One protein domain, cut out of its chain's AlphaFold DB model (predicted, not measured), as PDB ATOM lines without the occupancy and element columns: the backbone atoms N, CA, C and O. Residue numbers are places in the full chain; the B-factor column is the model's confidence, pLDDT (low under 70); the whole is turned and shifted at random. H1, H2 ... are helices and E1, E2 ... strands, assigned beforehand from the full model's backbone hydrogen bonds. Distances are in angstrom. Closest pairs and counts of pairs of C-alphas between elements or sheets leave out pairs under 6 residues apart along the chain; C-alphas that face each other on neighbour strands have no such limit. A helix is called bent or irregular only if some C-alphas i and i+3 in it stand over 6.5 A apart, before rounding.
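What this domain is: This is residues 13 to 67 and 74 to 108 of the 227 residues of an uncharacterized protein of Spirochaetes bacterium (UniProt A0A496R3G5). A twisted sheet of five strands makes a slab, with the short helix H1 packed along E1 over one face and H3 only grazing the sheet near E1 and E2. Residues 56 to 67, with the small helix H2, stick out beyond this body as a free arm. The printed part has 90 residues with five named strands and three named helices, in the order E1 E2 H1 E3 H2 E4 E5 H3; the sheet runs E2 E1 E3 E5 E4 and is mixed, and the class is mixed, helices and strands. The whole is only just loose, close to compact, with a radius of gyration of the C-alphas of 14.9 A, and elongated, spanning 46 by 27 by 20 A.

How they stand to each other: In the sheet, E1, residues 13 to 19, and E3, residues 44 to 50, are antiparallel at 165 degrees, with N 15 and O 48 2.8 A apart, within hydrogen-bond range. E2, residues 24 to 29, is an edge strand and forms a hairpin with E1; N 16 and O 27 are 2.8 A apart. E5, residues 86 to 91, is parallel to E3 at 12 degrees, with N 89 and O 47 at 2.9 A. E4, residues 79 to 83, the other edge strand, forms a hairpin with E5; N 81 and O 88 are 2.8 A apart. H1, residues 32 to 38, is on the sheet at a height over the sheet of 9.0 A and runs along the strands, at 2 degrees to E1 on the local plane; its closest C-alphas to E1 are those of Ile 32 and Ile 14, 7.3 A apart. E2, H1 and E3 form a split strand-helix-strand unit, two strands running the same way with E1 between them, and its crossover is right-handed. H3, residues 99 to 106, only grazes the sheet with residues 102 to 106; its closest C-alphas to E2 are those of Arg 106 and Val 24, 6.6 A apart. H2, residues 58 to 62, is not on the sheet. In H2 and H3 every O i to N i+4 pair is within hydrogen-bond range; in H1 0 of 3 are, beside 3 of 4 O i to N i+3 pairs.

Where its parts are: E1 begins at C-alpha 13 (154.036, 201.722, 123.642) and is 19.3 A long. E2 measures 16.0 A, E3 19.2 A, E4 13.4 A and E5 16.7 A. H1 measures 11.0 A and is only just irregular, with C-alphas 34 and 37 6.8 A apart; H2 measures 5.7 A. H3 measures 10.3 A and ends at C-alpha 106 (171.574, 193.949, 124.440).

The domain as a whole: The C-alphas of Glu 42 and Val 64, the two farthest apart, are 46.8 A apart. Residues 68 to 73 are not printed, and C-alphas 67 and 74 are 10.7 A apart across this cut, in the link from H2 to E4. Of the links that are printed whole, none is long. The mean pLDDT of the printed part is 70.0; 38 residues are under 70, among them 30 to 41 and 51 to 67.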
ATOM      1  N   MET A  13     152.641 201.837 124.055       71.75
ATOM      2  CA  MET A  13     154.036 201.722 123.642       71.75
ATOM      3  C   MET A  13     154.328 200.251 123.374       71.75
ATOM      4  O   MET A  13     154.355 199.431 124.284       71.75
ATOM      5  N   ILE A  14     154.538 199.911 122.105       78.12
ATOM      6  CA  ILE A  14     154.933 198.561 121.712       78.12
ATOM      7  C   ILE A  14     156.442 198.575 121.518       78.12
ATOM      8  O   ILE A  14     156.965 199.311 120.681       78.12
ATOM      9  N   ARG A  15     157.163 197.748 122.257       86.38
ATOM     10  CA  ARG A  15     158.595 197.541 122.093       86.38
ATOM     11  C   ARG A  15     158.836 196.184 121.450       86.38
ATOM     12  O   ARG A  15     158.237 195.185 121.814       86.38
ATOM     13  N   ILE A  16     159.703 196.149 120.449       85.31
ATOM     14  CA  ILE A  16     160.075 194.928 119.739       85.31
ATOM     15  C   ILE A  16     161.565 194.721 119.943       85.31
ATOM     16  O   ILE A  16     162.375 195.546 119.512       85.31
ATOM     17  N   ILE A  17     161.914 193.601 120.563       89.62
ATOM     18  CA  ILE A  17     163.285 193.152 120.750       89.62
ATOM     19  C   ILE A  17     163.465 191.879 119.924       89.62
ATOM     20  O   ILE A  17     163.061 190.791 120.321       89.62
ATOM     21  N   ASP A  18     164.053 192.022 118.743       88.06
ATOM     22  CA  ASP A  18     164.374 190.928 117.828       88.06
ATOM     23  C   ASP A  18     165.862 190.611 117.918       88.06
ATOM     24  O   ASP A  18     166.707 191.497 117.749       88.06
ATOM     25  N   TYR A  19     166.202 189.359 118.196       86.44
ATOM     26  CA  TYR A  19     167.586 188.970 118.403       86.44
ATOM     27  C   TYR A  19     167.911 187.583 117.844       86.44
ATOM     28  O   TYR A  19     167.097 186.665 117.808       86.44
ATOM     29  N   SER A  20     169.142 187.455 117.363       83.25
ATOM     30  CA  SER A  20     169.746 186.248 116.803       83.25
ATOM     31  C   SER A  20     171.197 186.144 117.283       83.25
ATOM     32  O   SER A  20     171.690 187.054 117.944       83.25
ATOM     33  N   VAL A  21     171.929 185.091 116.895       77.81
ATOM     34  CA  VAL A  21     173.369 184.932 117.202       77.81
ATOM     35  C   VAL A  21     174.180 186.198 116.885       77.81
ATOM     36  O   VAL A  21     175.109 186.552 117.610       77.81
ATOM     37  N   THR A  22     173.852 186.886 115.790       75.44
ATOM     38  CA  THR A  22     174.674 187.968 115.231       75.44
ATOM     39  C   THR A  22     174.045 189.348 115.416       75.44
ATOM     40  O   THR A  22     174.763 190.346 115.575       75.44
ATOM     41  N   THR A  23     172.715 189.427 115.453       83.50
ATOM     42  CA  THR A  23     171.965 190.687 115.422       83.50
ATOM     43  C   THR A  23     171.109 190.866 116.661       83.50
ATOM     44  O   THR A  23     170.456 189.934 117.107       83.50
ATOM     45  N   VAL A  24     171.048 192.092 117.172       87.12
ATOM     46  CA  VAL A  24     170.065 192.509 118.178       87.12
ATOM     47  C   VAL A  24     169.448 193.805 117.680       87.12
ATOM     48  O   VAL A  24     170.175 194.719 117.284       87.12
ATOM     49  N   LYS A  25     168.123 193.875 117.674       88.00
ATOM     50  CA  LYS A  25     167.346 195.044 117.287       88.00
ATOM     51  C   LYS A  25     166.303 195.307 118.363       88.00
ATOM     52  O   LYS A  25     165.479 194.449 118.630       88.00
ATOM     53  N   ASP A  26     166.342 196.497 118.942       88.88
ATOM     54  CA  ASP A  26     165.429 196.943 119.995       88.88
ATOM     55  C   ASP A  26     164.791 198.251 119.523       88.88
ATOM     56  O   ASP A  26     165.489 199.250 119.332       88.88
ATOM     57  N   ILE A  27     163.497 198.210 119.206       86.50
ATOM     58  CA  ILE A  27     162.758 199.332 118.620       86.50
ATOM     59  C   ILE A  27     161.428 199.546 119.337       86.50
ATOM     60  O   ILE A  27     160.687 198.600 119.579       86.50
ATOM     61  N   SER A  28     161.079 200.803 119.591       84.38
ATOM     62  CA  SER A  28     159.727 201.188 120.009       84.38
ATOM     63  C   SER A  28     158.897 201.576 118.785       84.38
ATOM     64  O   SER A  28     159.357 202.310 117.906       84.38
ATOM     65  N   VAL A  29     157.671 201.070 118.702       76.31
ATOM     66  CA  VAL A  29     156.728 201.297 117.609       76.31
ATOM     67  C   VAL A  29     155.352 201.670 118.156       76.31
ATOM     68  O   VAL A  29     154.935 201.221 119.214       76.31
ATOM     69  N   SER A  30     154.626 202.487 117.395       69.31
ATOM     70  CA  SER A  30     153.262 202.923 117.716       69.31
ATOM     71  C   SER A  30     152.168 202.099 117.024       69.31
ATOM     72  O   SER A  30     150.989 202.388 117.194       69.31
ATOM     73  N   SER A  31     152.539 201.106 116.203       64.75
ATOM     74  CA  SER A  31     151.592 200.232 115.501       64.75
ATOM     75  C   SER A  31     152.069 198.782 115.486       64.75
ATOM     76  O   SER A  31     153.233 198.497 115.178       64.75
ATOM     77  N   ILE A  32     151.125 197.872 115.740       61.38
ATOM     78  CA  ILE A  32     151.313 196.420 115.713       61.38
ATOM     79  C   ILE A  32     151.665 195.899 114.311       61.38
ATOM     80  O   ILE A  32     152.330 194.873 114.187       61.38
ATOM     81  N   GLU A  33     151.306 196.617 113.241       62.69
ATOM     82  CA  GLU A  33     151.606 196.213 111.856       62.69
ATOM     83  C   GLU A  33     153.115 196.108 111.605       62.69
ATOM     84  O   GLU A  33     153.574 195.279 110.819       62.69
ATOM     85  N   LYS A  34     153.917 196.892 112.338       63.72
ATOM     86  CA  LYS A  34     155.383 196.837 112.279       63.72
ATOM     87  C   LYS A  34     155.969 195.557 112.893       63.72
ATOM     88  O   LYS A  34     157.150 195.293 112.681       63.72
ATOM     89  N   CYS A  35     155.162 194.750 113.585       63.44
ATOM     90  CA  CYS A  35     155.554 193.444 114.124       63.44
ATOM     91  C   CYS A  35     155.452 192.319 113.078       63.44
ATOM     92  O   CYS A  35     156.127 191.300 113.202       63.44
ATOM     93  N   ILE A  36     154.649 192.495 112.019       64.69
ATOM     94  CA  ILE A  36     154.385 191.463 110.996       64.69
ATOM     95  C   ILE A  36     155.673 190.908 110.346       64.69
ATOM     96  O   ILE A  36     155.771 189.685 110.211       64.69
ATOM     97  N   PRO A  37     156.694 191.725 110.002       69.56
ATOM     98  CA  PRO A  37     157.935 191.228 109.397       69.56
ATOM     99  C   PRO A  37     158.769 190.299 110.292       69.56
ATOM    100  O   PRO A  37     159.737 189.710 109.815       69.56
ATOM    101  N   PHE A  38     158.445 190.191 111.581       67.50
ATOM    102  CA  PHE A  38     159.191 189.399 112.559       67.50
ATOM    103  C   PHE A  38     158.582 188.012 112.816       67.50
ATOM    104  O   PHE A  38     159.190 187.187 113.482       67.50
ATOM    105  N   ARG A  39     157.411 187.709 112.241       56.94
ATOM    106  CA  ARG A  39     156.651 186.480 112.535       56.94
ATOM    107  C   ARG A  39     157.306 185.182 112.035       56.94
ATOM    108  O   ARG A  39     156.999 184.124 112.565       56.94
ATOM    109  N   ASN A  40     158.167 185.263 111.015       56.41
ATOM    110  CA  ASN A  40     158.745 184.112 110.303       56.41
ATOM    111  C   ASN A  40     160.253 184.300 110.049       56.41
ATOM    112  O   ASN A  40     160.694 184.343 108.899       56.41
ATOM    113  N   LYS A  41     161.043 184.459 111.110       67.62
ATOM    114  CA  LYS A  41     162.506 184.551 111.026       67.62
ATOM    115  C   LYS A  41     163.169 183.431 111.823       67.62
ATOM    116  O   LYS A  41     162.541 182.819 112.677       67.62
ATOM    117  N   GLU A  42     164.448 183.189 111.543       71.31
ATOM    118  CA  GLU A  42     165.312 182.342 112.383       71.31
ATOM    119  C   GLU A  42     165.725 183.039 113.696       71.31
ATOM    120  O   GLU A  42     166.371 182.430 114.543       71.31
ATOM    121  N   SER A  43     165.379 184.321 113.865       78.94
ATOM    122  CA  SER A  43     165.564 185.085 115.099       78.94
ATOM    123  C   SER A  43     164.407 184.874 116.078       78.94
ATOM    124  O   SER A  43     163.301 184.508 115.680       78.94
ATOM    125  N   VAL A  44     164.654 185.149 117.360       83.12
ATOM    126  CA  VAL A  44     163.604 185.231 118.381       83.12
ATOM    127  C   VAL A  44     163.149 186.669 118.503       83.12
ATOM    128  O   VAL A  44     163.969 187.580 118.627       83.12
ATOM    129  N   THR A  45     161.837 186.872 118.518       85.69
ATOM    130  CA  THR A  45     161.250 188.195 118.712       85.69
ATOM    131  C   THR A  45     160.451 188.261 120.006       85.69
ATOM    132  O   THR A  45     159.468 187.547 120.190       85.69
ATOM    133  N   TRP A  46     160.836 189.172 120.888       88.94
ATOM    134  CA  TRP A  46     160.036 189.581 122.031       88.94
ATOM    135  C   TRP A  46     159.233 190.832 121.662       88.94
ATOM    136  O   TRP A  46     159.811 191.856 121.293       88.94
ATOM    137  N   ILE A  47     157.907 190.741 121.723       82.38
ATOM    138  CA  ILE A  47     156.994 191.873 121.564       82.38
ATOM    139  C   ILE A  47     156.473 192.232 122.948       82.38
ATOM    140  O   ILE A  47     155.723 191.472 123.547       82.38
ATOM    141  N   ASP A  48     156.878 193.385 123.439       84.88
ATOM    142  CA  ASP A  48     156.551 193.870 124.765       84.88
ATOM    143  C   ASP A  48     155.581 195.039 124.649       84.88
ATOM    144  O   ASP A  48     155.883 196.058 124.026       84.88
ATOM    145  N   ILE A  49     154.362 194.835 125.133       76.94
ATOM    146  CA  ILE A  49     153.255 195.771 124.982       76.94
ATOM    147  C   ILE A  49     152.995 196.410 126.340       76.94
ATOM    148  O   ILE A  49     152.375 195.802 127.213       76.94
ATOM    149  N   GLU A  50     153.432 197.658 126.469       75.50
ATOM    150  CA  GLU A  50     153.172 198.500 127.627       75.50
ATOM    151  C   GLU A  50     151.918 199.344 127.357       75.50
ATOM    152  O   GLU A  50     151.849 200.140 126.405       75.50
ATOM    153  N   SER A  51     150.891 199.177 128.189       64.81
ATOM    154  CA  SER A  51     149.760 200.098 128.207       64.81
ATOM    155  C   SER A  51     150.152 201.375 128.960       64.81
ATOM    156  O   SER A  51     150.452 201.346 130.153       64.81
ATOM    157  N   LEU A  52     150.150 202.524 128.273       54.44
ATOM    158  CA  LEU A  52     150.224 203.824 128.942       54.44
ATOM    159  C   LEU A  52     148.821 204.225 129.405       54.44
ATOM    160  O   LEU A  52     148.180 205.044 128.753       54.44
ATOM    161  N   GLU A  53     148.324 203.702 130.523       55.06
ATOM    162  CA  GLU A  53     147.293 204.453 131.248       55.06
ATOM    163  C   GLU A  53     147.909 205.807 131.651       55.06
ATOM    164  O   GLU A  53     148.985 205.852 132.244       55.06
ATOM    165  N   ASP A  54     147.292 206.912 131.231       43.06
ATOM    166  CA  ASP A  54     147.773 208.289 131.412       43.06
ATOM    167  C   ASP A  54     148.397 208.535 132.811       43.06
ATOM    168  O   ASP A  54     147.721 208.471 133.840       43.06
ATOM    169  N   LYS A  55     149.716 208.792 132.843       42.38
ATOM    170  CA  LYS A  55     150.568 208.863 134.047       42.38
ATOM    171  C   LYS A  55     150.668 210.244 134.703       42.38
ATOM    172  O   LYS A  55     151.370 210.362 135.706       42.38
ATOM    173  N   THR A  56     149.974 211.288 134.238       40.03
ATOM    174  CA  THR A  56     150.097 212.625 134.873       40.03
ATOM    175  C   THR A  56     149.719 212.636 136.371       40.03
ATOM    176  O   THR A  56     150.205 213.479 137.128       40.03
ATOM    177  N   ILE A  57     148.944 211.646 136.829       42.78
ATOM    178  CA  ILE A  57     148.577 211.411 138.236       42.78
ATOM    179  C   ILE A  57     149.632 210.569 138.985       42.78
ATOM    180  O   ILE A  57     149.910 210.843 140.148       42.78
ATOM    181  N   ILE A  58     150.271 209.591 138.336       38.44
ATOM    182  CA  ILE A  58     151.214 208.650 138.975       38.44
ATOM    183  C   ILE A  58     152.568 209.315 139.268       38.44
ATOM    184  O   ILE A  58     153.156 209.024 140.302       38.44
ATOM    185  N   ASP A  59     153.025 210.278 138.462       37.06
ATOM    186  CA  ASP A  59     154.257 211.037 138.763       37.06
ATOM    187  C   ASP A  59     154.062 212.075 139.892       37.06
ATOM    188  O   ASP A  59     155.006 212.402 140.614       37.06
ATOM    189  N   SER A  60     152.824 212.533 140.129       41.91
ATOM    190  CA  SER A  60     152.471 213.350 141.307       41.91
ATOM    191  C   SER A  60     152.228 212.508 142.570       41.91
ATOM    192  O   SER A  60     152.248 213.044 143.673       41.91
ATOM    193  N   VAL A  61     152.011 211.194 142.432       37.50
ATOM    194  CA  VAL A  61     151.749 210.268 143.550       37.50
ATOM    195  C   VAL A  61     153.014 209.486 143.937       37.50
ATOM    196  O   VAL A  61     153.343 209.410 145.116       37.50
ATOM    197  N   GLY A  62     153.808 209.014 142.977       37.09
ATOM    198  CA  GLY A  62     155.074 208.305 143.210       37.09
ATOM    199  C   GLY A  62     156.230 209.196 143.685       37.09
ATOM    200  O   GLY A  62     157.156 208.708 144.324       37.09
ATOM    201  N   SER A  63     156.169 210.513 143.447       36.22
ATOM    202  CA  SER A  63     157.109 211.477 144.048       36.22
ATOM    203  C   SER A  63     156.748 211.861 145.494       36.22
ATOM    204  O   SER A  63     157.601 212.373 146.219       36.22
ATOM    205  N   VAL A  64     155.513 211.569 145.931       40.62
ATOM    206  CA  VAL A  64     154.998 211.785 147.299       40.62
ATOM    207  C   VAL A  64     155.077 210.509 148.148       40.62
ATOM    208  O   VAL A  64     155.265 210.597 149.361       40.62
ATOM    209  N   PHE A  65     154.982 209.326 147.536       33.53
ATOM    210  CA  PHE A  65     154.978 208.041 148.232       33.53
ATOM    211  C   PHE A  65     156.146 207.173 147.772       33.53
ATOM    212  O   PHE A  65     156.087 206.511 146.738       33.53
ATOM    213  N   SER A  66     157.214 207.183 148.576       36.03
ATOM    214  CA  SER A  66     158.255 206.155 148.572       36.03
ATOM    215  C   SER A  66     157.629 204.777 148.369       36.03
ATOM    216  O   SER A  66     156.605 204.500 148.987       36.03
ATOM    217  N   ILE A  67     158.248 203.964 147.505       44.16
ATOM    218  CA  ILE A  67     157.986 202.535 147.273       44.16
ATOM    219  C   ILE A  67     157.164 201.944 148.428       44.16
ATOM    220  O   ILE A  67     157.654 201.888 149.555       44.16
ATOM    221  N   ILE A  74     150.310 196.666 145.035       53.47
ATOM    222  CA  ILE A  74     149.642 196.918 143.762       53.47
ATOM    223  C   ILE A  74     149.859 195.668 142.915       53.47
ATOM    224  O   ILE A  74     150.977 195.370 142.507       53.47
ATOM    225  N   THR A  75     148.797 194.901 142.696       52.50
ATOM    226  CA  THR A  75     148.825 193.771 141.770       52.50
ATOM    227  C   THR A  75     148.705 194.301 140.352       52.50
ATOM    228  O   THR A  75     147.745 195.007 140.046       52.50
ATOM    229  N   GLU A  76     149.654 193.947 139.499       63.19
ATOM    230  CA  GLU A  76     149.577 194.169 138.059       63.19
ATOM    231  C   GLU A  76     149.348 192.831 137.356       63.19
ATOM    232  O   GLU A  76     149.966 191.821 137.714       63.19
ATOM    233  N   GLN A  77     148.458 192.809 136.362       57.97
ATOM    234  CA  GLN A  77     148.287 191.633 135.524       57.97
ATOM    235  C   GLN A  77     149.282 191.657 134.359       57.97
ATOM    236  O   GLN A  77     149.184 192.476 133.450       57.97
ATOM    237  N   LEU A  78     150.195 190.685 134.345       76.44
ATOM    238  CA  LEU A  78     151.043 190.392 133.193       76.44
ATOM    239  C   LEU A  78     150.482 189.190 132.429       76.44
ATOM    240  O   LEU A  78     150.290 188.115 133.001       76.44
ATOM    241  N   SER A  79     150.298 189.337 131.118       69.50
ATOM    242  CA  SER A  79     150.001 188.209 130.227       69.50
ATOM    243  C   SER A  79     151.214 187.863 129.369       69.50
ATOM    244  O   SER A  79     151.832 188.753 128.790       69.50
ATOM    245  N   ILE A  80     151.533 186.571 129.255       74.69
ATOM    246  CA  ILE A  80     152.604 186.060 128.390       74.69
ATOM    247  C   ILE A  80     151.990 185.103 127.367       74.69
ATOM    248  O   ILE A  80     151.323 184.136 127.733       74.69
ATOM    249  N   ILE A  81     152.228 185.358 126.082       70.69
ATOM    250  CA  ILE A  81     151.806 184.496 124.974       70.69
ATOM    251  C   ILE A  81     153.056 184.015 124.248       70.69
ATOM    252  O   ILE A  81     153.840 184.816 123.746       70.69
ATOM    253  N   MET A  82     153.226 182.700 124.159       75.94
ATOM    254  CA  MET A  82     154.352 182.078 123.469       75.94
ATOM    255  C   MET A  82     153.893 181.479 122.140       75.94
ATOM    256  O   MET A  82     152.896 180.760 122.077       75.94
ATOM    257  N   GLY A  83     154.637 181.767 121.076       68.06
ATOM    258  CA  GLY A  83     154.456 181.177 119.757       68.06
ATOM    259  C   GLY A  83     155.792 180.756 119.154       68.06
ATOM    260  O   GLY A  83     156.854 180.972 119.729       68.06
ATOM    261  N   LYS A  84     155.756 180.144 117.967       74.12
ATOM    262  CA  LYS A  84     156.973 179.665 117.299       74.12
ATOM    263  C   LYS A  84     157.879 180.846 116.921       74.12
ATOM    264  O   LYS A  84     157.558 181.572 115.985       74.12
ATOM    265  N   GLY A  85     158.994 181.014 117.637       74.81
ATOM    266  CA  GLY A  85     159.983 182.071 117.385       74.81
ATOM    267  C   GLY A  85     159.624 183.443 117.965       74.81
ATOM    268  O   GLY A  85     160.345 184.408 117.724       74.81
ATOM    269  N   TYR A  86     158.542 183.561 118.742       78.44
ATOM    270  CA  TYR A  86     158.199 184.826 119.388       78.44
ATOM    271  C   TYR A  86     157.530 184.654 120.750       78.44
ATOM    272  O   TYR A  86     156.846 183.666 121.016       78.44
ATOM    273  N   VAL A  87     157.697 185.666 121.596       80.69
ATOM    274  CA  VAL A  87     157.000 185.808 122.877       80.69
ATOM    275  C   VAL A  87     156.372 187.193 122.923       80.69
ATOM    276  O   VAL A  87     157.012 188.173 122.547       80.69
ATOM    277  N   ILE A  88     155.120 187.273 123.360       76.31
ATOM    278  CA  ILE A  88     154.401 188.530 123.550       76.31
ATOM    279  C   ILE A  88     154.140 188.710 125.039       76.31
ATOM    280  O   ILE A  88     153.560 187.822 125.663       76.31
ATOM    281  N   THR A  89     154.541 189.850 125.589       80.94
ATOM    282  CA  THR A  89     154.171 190.291 126.935       80.94
ATOM    283  C   THR A  89     153.183 191.441 126.832       80.94
ATOM    284  O   THR A  89     153.321 192.317 125.981       80.94
ATOM    285  N   PHE A  90     152.155 191.412 127.673       75.62
ATOM    286  CA  PHE A  90     151.197 192.501 127.818       75.62
ATOM    287  C   PHE A  90     151.143 192.929 129.279       75.62
ATOM    288  O   PHE A  90     150.907 192.084 130.150       75.62
ATOM    289  N   GLN A  91     151.357 194.222 129.501       77.31
ATOM    290  CA  GLN A  91     151.402 194.876 130.804       77.31
ATOM    291  C   GLN A  91     150.337 195.971 130.886       77.31
ATOM    292  O   GLN A  91     150.060 196.670 129.904       77.31
ATOM    293  N   GLU A  92     149.743 196.121 132.066       68.25
ATOM    294  CA  GLU A  92     148.708 197.127 132.316       68.25
ATOM    295  C   GLU A  92     149.309 198.492 132.660       68.25
ATOM    296  O   GLU A  92     148.694 199.516 132.354       68.25
ATOM    297  N   LYS A  93     150.498 198.523 133.275       69.62
ATOM    298  CA  LYS A  93     151.157 199.752 133.723       69.62
ATOM    299  C   LYS A  93     152.571 199.865 133.153       69.62
ATOM    300  O   LYS A  93     153.198 198.862 132.839       69.62
ATOM    301  N   PRO A  94     153.116 201.089 133.039       67.81
ATOM    302  CA  PRO A  94     154.502 201.255 132.630       67.81
ATOM    303  C   PRO A  94     155.448 201.044 133.816       67.81
ATOM    304  O   PRO A  94     155.305 201.718 134.847       67.81
ATOM    305  N   GLY A  95     156.473 200.222 133.602       71.94
ATOM    306  CA  GLY A  95     157.488 199.837 134.582       71.94
ATOM    307  C   GLY A  95     157.386 198.349 134.908       71.94
ATOM    308  O   GLY A  95     156.326 197.883 135.299       71.94
ATOM    309  N   ASP A  96     158.487 197.611 134.764       80.69
ATOM    310  CA  ASP A  96     158.505 196.168 134.994       80.69
ATOM    311  C   ASP A  96     159.849 195.660 135.523       80.69
ATOM    312  O   ASP A  96     160.797 196.412 135.740       80.69
ATOM    313  N   VAL A  97     159.907 194.350 135.747       82.75
ATOM    314  CA  VAL A  97     161.062 193.655 136.320       82.75
ATOM    315  C   VAL A  97     162.023 193.104 135.262       82.75
ATOM    316  O   VAL A  97     163.017 192.482 135.614       82.75
ATOM    317  N   PHE A  98     161.760 193.289 133.965       89.19
ATOM    318  CA  PHE A  98     162.439 192.575 132.879       89.19
ATOM    319  C   PHE A  98     163.732 193.218 132.377       89.19
ATOM    320  O   PHE A  98     164.375 192.680 131.467       89.19
ATOM    321  N   ASP A  99     164.175 194.320 132.973       88.62
ATOM    322  CA  ASP A  99     165.441 194.961 132.613       88.62
ATOM    323  C   ASP A  99     166.653 194.010 132.613       88.62
ATOM    324  O   ASP A  99     167.404 194.030 131.631       88.62
ATOM    325  N   PRO A 100     166.809 193.065 133.565       87.12
ATOM    326  CA  PRO A 100     167.886 192.077 133.515       87.12
ATOM    327  C   PRO A 100     167.858 191.190 132.259       87.12
ATOM    328  O   PRO A 100     168.891 190.668 131.835       87.12
ATOM    329  N   ILE A 101     166.689 190.970 131.648       88.94
ATOM    330  CA  ILE A 101     166.554 190.243 130.376       88.94
ATOM    331  C   ILE A 101     166.956 191.149 129.217       88.94
ATOM    332  O   ILE A 101     167.766 190.748 128.374       88.94
ATOM    333  N   ARG A 102     166.456 192.389 129.196       88.12
ATOM    334  CA  ARG A 102     166.781 193.376 128.155       88.12
ATOM    335  C   ARG A 102     168.280 193.641 128.084       88.12
ATOM    336  O   ARG A 102     168.854 193.638 126.995       88.12
ATOM    337  N   GLU A 103     168.931 193.823 129.227       88.12
ATOM    338  CA  GLU A 103     170.375 194.031 129.318       88.12
ATOM    339  C   GLU A 103     171.164 192.813 128.834       88.12
ATOM    340  O   GLU A 103     172.109 192.966 128.056       88.12
ATOM    341  N   ARG A 104     170.750 191.596 129.216       84.31
ATOM    342  CA  ARG A 104     171.369 190.348 128.736       84.31
ATOM    343  C   ARG A 104     171.289 190.215 127.214       84.31
ATOM    344  O   ARG A 104     172.298 189.879 126.584       84.31
ATOM    345  N   ILE A 105     170.133 190.525 126.621       86.69
ATOM    346  CA  ILE A 105     169.935 190.511 125.165       86.69
ATOM    347  C   ILE A 105     170.816 191.576 124.495       86.69
ATOM    348  O   ILE A 105     171.577 191.262 123.579       86.69
ATOM    349  N   ARG A 106     170.786 192.823 124.982       84.56
ATOM    350  CA  ARG A 106     171.574 193.949 124.440       84.56
ATOM    351  C   ARG A 106     173.079 193.713 124.512       84.56
ATOM    352  O   ARG A 106     173.794 194.029 123.564       84.56
ATOM    353  N   ALA A 107     173.557 193.113 125.599       83.62
ATOM    354  CA  ALA A 107     174.966 192.782 125.787       83.62
ATOM    355  C   ALA A 107     175.455 191.638 124.878       83.62
ATOM    356  O   ALA A 107     176.639 191.307 124.917       83.62
ATOM    357  N   LYS A 108     174.566 191.007 124.094       75.00
ATOM    358  CA  LYS A 108     174.835 189.787 123.316       75.00
ATOM    359  C   LYS A 108     175.428 188.647 124.152       75.00
ATOM    360  O   LYS A 108     176.121 187.773 123.637       75.00
TER     361      LYS A 108